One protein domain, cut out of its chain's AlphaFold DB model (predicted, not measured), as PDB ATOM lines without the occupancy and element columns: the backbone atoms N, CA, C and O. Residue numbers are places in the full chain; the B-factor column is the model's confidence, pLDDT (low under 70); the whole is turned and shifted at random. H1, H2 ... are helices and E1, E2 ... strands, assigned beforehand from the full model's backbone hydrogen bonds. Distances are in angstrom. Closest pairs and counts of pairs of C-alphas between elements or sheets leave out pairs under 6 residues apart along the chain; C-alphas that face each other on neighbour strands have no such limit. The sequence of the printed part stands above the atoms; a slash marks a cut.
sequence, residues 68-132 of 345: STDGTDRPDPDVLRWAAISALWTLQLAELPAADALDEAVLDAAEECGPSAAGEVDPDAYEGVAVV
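Overview. This is residues 68 to 132 of the 345 residues of the protein "Magnesium-transporting ATPase, P-type 1" of Streptomyces sp. ADI98-10 (UniProt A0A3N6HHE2). One long helix, H1, makes the middle of this domain; H2 folds back and crosses over one side of it, and the short strand E1 lies by the opposite side, near the end of H1. The short helix H3 sits by the beginning of H1, and the link of residues 119 to 127 leads from there to E1. The printed part has 65 residues with three named helices and one named strand, in the order H1, H2, H3, E1, and the class is mostly helix. It is compact, with a radius of gyration of the C-alphas of 12.2 A and spans of 35 by 23 by 21 A.

Along the chain. The printed part begins at Ser 68, and H1 follows at residues 77 to 93, 24.5 A long, with C-alpha 77 at (40.231, 5.597, -15.031). H2 is residues 101 to 113, 18.5 A long. H3 is residues 115 to 118. E1 is residues 128 to 132, and C-alpha 132 is at (26.187, -0.094, -32.664).

Arrangement. H1 and H2 touch, closest at the C-alphas of Ala 87 and Asp 103, 5.0 A apart. They run opposite ways at a steep tilt of 48 degrees. H1 touches H3 with residues 77 to 81 alone; the closest C-alphas, of Pro 77 and Ala 118, are 4.8 A apart. The closest C-alphas of H1 and E1 are those of Thr 90 and Val 131, 5.8 A apart. H2 and H3 are close but not clearly touching, while E1 is apart from H2 and H3. E1 pairs with no named strand. Every O i to N i+4 pair is within hydrogen-bond range in H1 and H2; H3 is too short for such a pair.

Size, cuts and confidence. The C-alphas farthest apart, of Thr 72 and Pro 97, are 36.1 A apart. The printed part has no cut. The link from H2 to H3 is tight; those from H1 to H2 and from H3 to E1 are short. The mean pLDDT of the printed part is 74.4, with residues 94 to 99 and 113 to 128 under 70.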
ATOM      1  N   SER A  68      39.427  11.288 -18.322       85.88
ATOM      2  CA  SER A  68      38.223  10.513 -18.013       85.88
ATOM      3  C   SER A  68      37.721  10.860 -16.618       85.88
ATOM      4  O   SER A  68      38.498  10.899 -15.663       85.88
ATOM      5  N   THR A  69      36.425  11.147 -16.501       85.56
ATOM      6  CA  THR A  69      35.799  11.553 -15.241       85.56
ATOM      7  C   THR A  69      34.515  10.779 -14.975       85.56
ATOM      8  O   THR A  69      33.794  10.403 -15.900       85.56
ATOM      9  N   ASP A  70      34.201  10.571 -13.700       81.69
ATOM     10  CA  ASP A  70      32.918  10.029 -13.270       81.69
ATOM     11  C   ASP A  70      31.779  11.064 -13.383       81.69
ATOM     12  O   ASP A  70      31.966  12.224 -13.761       81.69
ATOM     13  N   GLY A  71      30.559  10.658 -13.013       79.00
ATOM     14  CA  GLY A  71      29.383  11.539 -13.007       79.00
ATOM     15  C   GLY A  71      29.434  12.694 -11.993       79.00
ATOM     16  O   GLY A  71      28.480  13.468 -11.913       79.00
ATOM     17  N   THR A  72      30.505  12.800 -11.205       86.50
ATOM     18  CA  THR A  72      30.774  13.880 -10.246       86.50
ATOM     19  C   THR A  72      31.995  14.722 -10.621       86.50
ATOM     20  O   THR A  72      32.466  15.490  -9.783       86.50
ATOM     21  N   ASP A  73      32.472  14.610 -11.868       82.38
ATOM     22  CA  ASP A  73      33.623  15.345 -12.414       82.38
ATOM     23  C   ASP A  73      34.958  14.999 -11.725       82.38
ATOM     24  O   ASP A  73      35.899  15.791 -11.681       82.38
ATOM     25  N   ARG A  74      35.054  13.797 -11.141       79.50
ATOM     26  CA  ARG A  74      36.298  13.292 -10.547       79.50
ATOM     27  C   ARG A  74      37.019  12.388 -11.531       79.50
ATOM     28  O   ARG A  74      36.337  11.599 -12.178       79.50
ATOM     29  N   PRO A  75      38.362  12.433 -11.614       82.31
ATOM     30  CA  PRO A  75      39.116  11.528 -12.470       82.31
ATOM     31  C   PRO A  75      38.774  10.071 -12.148       82.31
ATOM     32  O   PRO A  75      38.912   9.654 -10.996       82.31
ATOM     33  N   ASP A  76      38.321   9.318 -13.147       80.00
ATOM     34  CA  ASP A  76      37.956   7.911 -12.989       80.00
ATOM     35  C   ASP A  76      38.500   7.091 -14.167       80.00
ATOM     36  O   ASP A  76      37.929   7.120 -15.263       80.00
ATOM     37  N   PRO A  77      39.593   6.341 -13.959       79.00
ATOM     38  CA  PRO A  77      40.231   5.597 -15.031       79.00
ATOM     39  C   PRO A  77      39.417   4.371 -15.476       79.00
ATOM     40  O   PRO A  77      39.627   3.874 -16.584       79.00
ATOM     41  N   ASP A  78      38.444   3.905 -14.677       77.56
ATOM     42  CA  ASP A  78      37.536   2.838 -15.108       77.56
ATOM     43  C   ASP A  78      36.654   3.305 -16.276       77.56
ATOM     44  O   ASP A  78      36.271   2.492 -17.119       77.56
ATOM     45  N   VAL A  79      36.343   4.604 -16.360       82.75
ATOM     46  CA  VAL A  79      35.554   5.174 -17.462       82.75
ATOM     47  C   VAL A  79      36.320   5.063 -18.778       82.75
ATOM     48  O   VAL A  79      35.746   4.620 -19.774       82.75
ATOM     49  N   LEU A  80      37.620   5.383 -18.772       85.31
ATOM     50  CA  LEU A  80      38.482   5.188 -19.938       85.31
ATOM     51  C   LEU A  80      38.593   3.703 -20.305       85.31
ATOM     52  O   LEU A  80      38.486   3.370 -21.482       85.31
ATOM     53  N   ARG A  81      38.709   2.801 -19.314       81.19
ATOM     54  CA  ARG A  81      38.730   1.349 -19.567       81.19
ATOM     55  C   ARG A  81      37.470   0.884 -20.300       81.19
ATOM     56  O   ARG A  81      37.562   0.174 -21.299       81.19
ATOM     57  N   TRP A  82      36.288   1.257 -19.812       81.06
ATOM     58  CA  TRP A  82      35.028   0.838 -20.437       81.06
ATOM     59  C   TRP A  82      34.824   1.459 -21.821       81.06
ATOM     60  O   TRP A  82      34.302   0.785 -22.710       81.06
ATOM     61  N   ALA A  83      35.268   2.702 -22.020       84.56
ATOM     62  CA  ALA A  83      35.266   3.339 -23.331       84.56
ATOM     63  C   ALA A  83      36.189   2.602 -24.316       84.56
ATOM     64  O   ALA A  83      35.764   2.310 -25.431       84.56
ATOM     65  N   ALA A  84      37.392   2.212 -23.884       86.00
ATOM     66  CA  ALA A  84      38.345   1.455 -24.696       86.00
ATOM     67  C   ALA A  84      37.812   0.072 -25.091       86.00
ATOM     68  O   ALA A  84      37.904  -0.312 -26.253       86.00
ATOM     69  N   ILE A  85      37.175  -0.650 -24.161       82.50
ATOM     70  CA  ILE A  85      36.504  -1.925 -24.471       82.50
ATOM     71  C   ILE A  85      35.403  -1.708 -25.517       82.50
ATOM     72  O   ILE A  85      35.265  -2.503 -26.443       82.50
ATOM     73  N   SER A  86      34.620  -0.632 -25.391       83.81
ATOM     74  CA  SER A  86      33.580  -0.323 -26.373       83.81
ATOM     75  C   SER A  86      34.168  -0.013 -27.751       83.81
ATOM     76  O   SER A  86      33.697  -0.583 -28.729       83.81
ATOM     77  N   ALA A  87      35.191   0.843 -27.826       85.50
ATOM     78  CA  ALA A  87      35.872   1.206 -29.070       85.50
ATOM     79  C   ALA A  87      36.498  -0.021 -29.754       85.50
ATOM     80  O   ALA A  87      36.333  -0.221 -30.957       85.50
ATOM     81  N   LEU A  88      37.128  -0.906 -28.975       84.56
ATOM     82  CA  LEU A  88      37.709  -2.156 -29.463       84.56
ATOM     83  C   LEU A  88      36.661  -3.046 -30.149       84.56
ATOM     84  O   LEU A  88      36.870  -3.499 -31.276       84.56
ATOM     85  N   TRP A  89      35.519  -3.280 -29.495       82.88
ATOM     86  CA  TRP A  89      34.455  -4.107 -30.072       82.88
ATOM     87  C   TRP A  89      33.742  -3.420 -31.239       82.88
ATOM     88  O   TRP A  89      33.259  -4.116 -32.130       82.88
ATOM     89  N   THR A  90      33.719  -2.083 -31.293       81.94
ATOM     90  CA  THR A  90      33.284  -1.347 -32.491       81.94
ATOM     91  C   THR A  90      34.185  -1.661 -33.674       81.94
ATOM     92  O   THR A  90      33.670  -2.049 -34.718       81.94
ATOM     93  N   LEU A  91      35.507  -1.602 -33.512       78.00
ATOM     94  CA  LEU A  91      36.439  -1.943 -34.591       78.00
ATOM     95  C   LEU A  91      36.344  -3.410 -35.030       78.00
ATOM     96  O   LEU A  91      36.512  -3.711 -36.209       78.00
ATOM     97  N   GLN A  92      36.092  -4.330 -34.096       75.12
ATOM     98  CA  GLN A  92      36.077  -5.768 -34.383       75.12
ATOM     99  C   GLN A  92      34.751  -6.279 -34.963       75.12
ATOM    100  O   GLN A  92      34.767  -7.230 -35.743       75.12
ATOM    101  N   LEU A  93      33.613  -5.700 -34.564       74.38
ATOM    102  CA  LEU A  93      32.280  -6.204 -34.926       74.38
ATOM    103  C   LEU A  93      31.516  -5.314 -35.906       74.38
ATOM    104  O   LEU A  93      30.550  -5.788 -36.505       74.38
ATOM    105  N   ALA A  94      31.873  -4.037 -36.049       69.69
ATOM    106  CA  ALA A  94      31.133  -3.154 -36.936       69.69
ATOM    107  C   ALA A  94      31.607  -3.295 -38.387       69.69
ATOM    108  O   ALA A  94      32.795  -3.194 -38.686       69.69
ATOM    109  N   GLU A  95      30.661  -3.434 -39.314       63.28
ATOM    110  CA  GLU A  95      30.923  -3.269 -40.746       63.28
ATOM    111  C   GLU A  95      31.014  -1.770 -41.074       63.28
ATOM    112  O   GLU A  95      30.067  -1.155 -41.567       63.28
ATOM    113  N   LEU A  96      32.144  -1.151 -40.726       60.19
ATOM    114  CA  LEU A  96      32.391   0.269 -40.963       60.19
ATOM    115  C   LEU A  96      33.162   0.504 -42.272       60.19
ATOM    116  O   LEU A  96      34.115  -0.219 -42.562       60.19
ATOM    117  N   PRO A  97      32.809   1.544 -43.055       54.97
ATOM    118  CA  PRO A  97      33.581   1.935 -44.234       54.97
ATOM    119  C   PRO A  97      34.943   2.565 -43.877       54.97
ATOM    120  O   PRO A  97      35.850   2.533 -44.706       54.97
ATOM    121  N   ALA A  98      35.090   3.123 -42.666       58.38
ATOM    122  CA  ALA A  98      36.338   3.621 -42.080       58.38
ATOM    123  C   ALA A  98      36.231   3.635 -40.541       58.38
ATOM    124  O   ALA A  98      35.128   3.780 -40.012       58.38
ATOM    125  N   ALA A  99      37.360   3.487 -39.842       63.69
ATOM    126  CA  ALA A  99      37.427   3.612 -38.386       63.69
ATOM    127  C   ALA A  99      37.055   5.040 -37.938       63.69
ATOM    128  O   ALA A  99      37.388   6.014 -38.617       63.69
ATOM    129  N   ASP A 100      36.331   5.164 -36.823       78.31
ATOM    130  CA  ASP A 100      35.979   6.461 -36.239       78.31
ATOM    131  C   ASP A 100      37.214   7.063 -35.546       78.31
ATOM    132  O   ASP A 100      37.813   6.430 -34.675       78.31
ATOM    133  N   ALA A 101      37.575   8.301 -35.901       81.75
ATOM    134  CA  ALA A 101      38.703   9.019 -35.305       81.75
ATOM    135  C   ALA A 101      38.568   9.171 -33.778       81.75
ATOM    136  O   ALA A 101      39.570   9.306 -33.076       81.75
ATOM    137  N   LEU A 102      37.340   9.155 -33.247       84.44
ATOM    138  CA  LEU A 102      37.096   9.196 -31.808       84.44
ATOM    139  C   LEU A 102      37.428   7.861 -31.125       84.44
ATOM    140  O   LEU A 102      38.008   7.872 -30.041       84.44
ATOM    141  N   ASP A 103      37.089   6.734 -31.754       86.25
ATOM    142  CA  ASP A 103      37.402   5.400 -31.230       86.25
ATOM    143  C   ASP A 103      38.920   5.171 -31.226       86.25
ATOM    144  O   ASP A 103      39.464   4.674 -30.239       86.25
ATOM    145  N   GLU A 104      39.622   5.623 -32.272       86.12
ATOM    146  CA  GLU A 104      41.089   5.615 -32.320       86.12
ATOM    147  C   GLU A 104      41.697   6.452 -31.188       86.12
ATOM    148  O   GLU A 104      42.548   5.964 -30.451       86.12
ATOM    149  N   ALA A 105      41.201   7.674 -30.965       87.69
ATOM    150  CA  ALA A 105      41.687   8.531 -29.884       87.69
ATOM    151  C   ALA A 105      41.486   7.915 -28.486       87.69
ATOM    152  O   ALA A 105      42.297   8.141 -27.586       87.69
ATOM    153  N   VAL A 106      40.405   7.155 -28.284       88.38
ATOM    154  CA  VAL A 106      40.132   6.446 -27.024       88.38
ATOM    155  C   VAL A 106      41.083   5.268 -26.827       88.38
ATOM    156  O   VAL A 106      41.550   5.054 -25.706       88.38
ATOM    157  N   LEU A 107      41.380   4.518 -27.889       86.75
ATOM    158  CA  LEU A 107      42.319   3.396 -27.840       86.75
ATOM    159  C   LEU A 107      43.758   3.878 -27.621       86.75
ATOM    160  O   LEU A 107      44.417   3.363 -26.718       86.75
ATOM    161  N   ASP A 108      44.188   4.918 -28.344       87.31
ATOM    162  CA  ASP A 108      45.490   5.575 -28.163       87.31
ATOM    163  C   ASP A 108      45.673   6.016 -26.696       87.31
ATOM    164  O   ASP A 108      46.669   5.703 -26.044       87.31
ATOM    165  N   ALA A 109      44.662   6.685 -26.128       86.69
ATOM    166  CA  ALA A 109      44.710   7.163 -24.748       86.69
ATOM    167  C   ALA A 109      44.742   6.030 -23.707       86.69
ATOM    168  O   ALA A 109      45.364   6.173 -22.649       86.69
ATOM    169  N   ALA A 110      44.068   4.910 -23.977       83.25
ATOM    170  CA  ALA A 110      44.096   3.740 -23.104       83.25
ATOM    171  C   ALA A 110      45.464   3.036 -23.131       83.25
ATOM    172  O   ALA A 110      45.926   2.574 -22.085       83.25
ATOM    173  N   GLU A 111      46.123   2.999 -24.292       80.31
ATOM    174  CA  GLU A 111      47.470   2.445 -24.450       80.31
ATOM    175  C   GLU A 111      48.524   3.314 -23.737       80.31
ATOM    176  O   GLU A 111      49.350   2.793 -22.984       80.31
ATOM    177  N   GLU A 112      48.440   4.642 -23.872       79.44
ATOM    178  CA  GLU A 112      49.354   5.594 -23.218       79.44
ATOM    179  C   GLU A 112      49.250   5.598 -21.681       79.44
ATOM    180  O   GLU A 112      50.257   5.774 -20.990       79.44
ATOM    181  N   CYS A 113      48.055   5.384 -21.116       69.31
ATOM    182  CA  CYS A 113      47.845   5.382 -19.660       69.31
ATOM    183  C   CYS A 113      48.427   4.144 -18.945       69.31
ATOM    184  O   CYS A 113      48.632   4.176 -17.727       69.31
ATOM    185  N   GLY A 114      48.705   3.062 -19.679       58.19
ATOM    186  CA  GLY A 114      49.266   1.818 -19.154       58.19
ATOM    187  C   GLY A 114      48.360   1.039 -18.172       58.19
ATOM    188  O   GLY A 114      47.356   1.544 -17.657       58.19
ATOM    189  N   PRO A 115      48.725  -0.217 -17.838       55.88
ATOM    190  CA  PRO A 115      47.892  -1.128 -17.037       55.88
ATOM    191  C   PRO A 115      47.707  -0.701 -15.568       55.88
ATOM    192  O   PRO A 115      46.834  -1.228 -14.878       55.88
ATOM    193  N   SER A 116      48.502   0.249 -15.065       50.75
ATOM    194  CA  SER A 116      48.473   0.679 -13.658       50.75
ATOM    195  C   SER A 116      47.432   1.756 -13.333       50.75
ATOM    196  O   SER A 116      47.145   1.949 -12.154       50.75
ATOM    197  N   ALA A 117      46.854   2.433 -14.332       49.44
ATOM    198  CA  ALA A 117      45.805   3.435 -14.115       49.44
ATOM    199  C   ALA A 117      44.407   2.888 -14.443       49.44
ATOM    200  O   ALA A 117      43.507   3.010 -13.620       49.44
ATOM    201  N   ALA A 118      44.232   2.236 -15.596       48.31
ATOM    202  CA  ALA A 118      42.932   1.752 -16.076       48.31
ATOM    203  C   ALA A 118      42.646   0.272 -15.751       48.31
ATOM    204  O   ALA A 118      41.522  -0.192 -15.938       48.31
ATOM    205  N   GLY A 119      43.626  -0.474 -15.229       53.50
ATOM    206  CA  GLY A 119      43.612  -1.937 -15.285       53.50
ATOM    207  C   GLY A 119      43.887  -2.408 -16.714       53.50
ATOM    208  O   GLY A 119      43.522  -1.739 -17.677       53.50
ATOM    209  N   GLU A 120      44.572  -3.536 -16.861       55.41
ATOM    210  CA  GLU A 120      44.872  -4.112 -18.173       55.41
ATOM    211  C   GLU A 120      43.556  -4.307 -18.951       55.41
ATOM    212  O   GLU A 120      42.629  -4.969 -18.470       55.41
ATOM    213  N   VAL A 121      43.431  -3.659 -20.116       56.69
ATOM    214  CA  VAL A 121      42.349  -3.952 -21.060       56.69
ATOM    215  C   VAL A 121      42.689  -5.320 -21.625       56.69
ATOM    216  O   VAL A 121      43.441  -5.411 -22.585       56.69
ATOM    217  N   ASP A 122      42.220  -6.379 -20.972       60.69
ATOM    218  CA  ASP A 122      42.332  -7.732 -21.502       60.69
ATOM    219  C   ASP A 122      41.209  -7.926 -22.537       60.69
ATOM    220  O   ASP A 122      40.040  -8.060 -22.152       60.69
ATOM    221  N   PRO A 123      41.516  -7.881 -23.847       55.72
ATOM    222  CA  PRO A 123      40.513  -8.042 -24.890       55.72
ATOM    223  C   PRO A 123      39.897  -9.446 -24.876       55.72
ATOM    224  O   PRO A 123      38.751  -9.591 -25.292       55.72
ATOM    225  N   ASP A 124      40.601 -10.449 -24.338       57.50
ATOM    226  CA  ASP A 124      40.130 -11.833 -24.243       57.50
ATOM    227  C   ASP A 124      39.241 -12.063 -23.004       57.50
ATOM    228  O   ASP A 124      38.532 -13.070 -22.914       57.50
ATOM    229  N   ALA A 125      39.217 -11.120 -22.050       59.88
ATOM    230  CA  ALA A 125      38.324 -11.167 -20.889       59.88
ATOM    231  C   ALA A 125      36.861 -10.843 -21.239       59.88
ATOM    232  O   ALA A 125      35.953 -11.080 -20.431       59.88
ATOM    233  N   TYR A 126      36.622 -10.291 -22.428       66.25
ATOM    234  CA  TYR A 126      35.302  -9.920 -22.912       66.25
ATOM    235  C   TYR A 126      35.045 -10.617 -24.241       66.25
ATOM    236  O   TYR A 126      35.931 -10.756 -25.065       66.25
ATOM    237  N   GLU A 127      33.814 -11.059 -24.462       66.69
ATOM    238  CA  GLU A 127      33.388 -11.565 -25.764       66.69
ATOM    239  C   GLU A 127      32.329 -10.602 -26.293       66.69
ATOM    240  O   GLU A 127      31.301 -10.378 -25.639       66.69
ATOM    241  N   GLY A 128      32.609  -9.977 -27.436       67.44
ATOM    242  CA  GLY A 128      31.690  -9.053 -28.081       67.44
ATOM    243  C   GLY A 128      30.504  -9.780 -28.713       67.44
ATOM    244  O   GLY A 128      30.665 -10.715 -29.491       67.44
ATOM    245  N   VAL A 129      29.297  -9.326 -28.381       75.75
ATOM    246  CA  VAL A 129      28.025  -9.912 -28.833       75.75
ATOM    247  C   VAL A 129      27.420  -9.100 -29.974       75.75
ATOM    248  O   VAL A 129      26.909  -9.655 -30.942       75.75
ATOM    249  N   ALA A 130      27.425  -7.777 -29.835       73.19
ATOM    250  CA  ALA A 130      26.870  -6.850 -30.809       73.19
ATOM    251  C   ALA A 130      27.470  -5.464 -30.599       73.19
ATOM    252  O   ALA A 130      27.808  -5.094 -29.472       73.19
ATOM    253  N   VAL A 131      27.528  -4.679 -31.670       78.31
ATOM    254  CA  VAL A 131      27.940  -3.284 -31.593       78.31
ATOM    255  C   VAL A 131      27.023  -2.395 -32.416       78.31
ATOM    256  O   VAL A 131      26.506  -2.794 -33.459       78.31
ATOM    257  N   VAL A 132      26.808  -1.183 -31.920       82.00
ATOM    258  CA  VAL A 132      26.187  -0.094 -32.664       82.00
ATOM    259  C   VAL A 132      27.194   1.052 -32.683       82.00
ATOM    260  O   VAL A 132      27.419   1.657 -31.627       82.00
TER     261      VAL A 132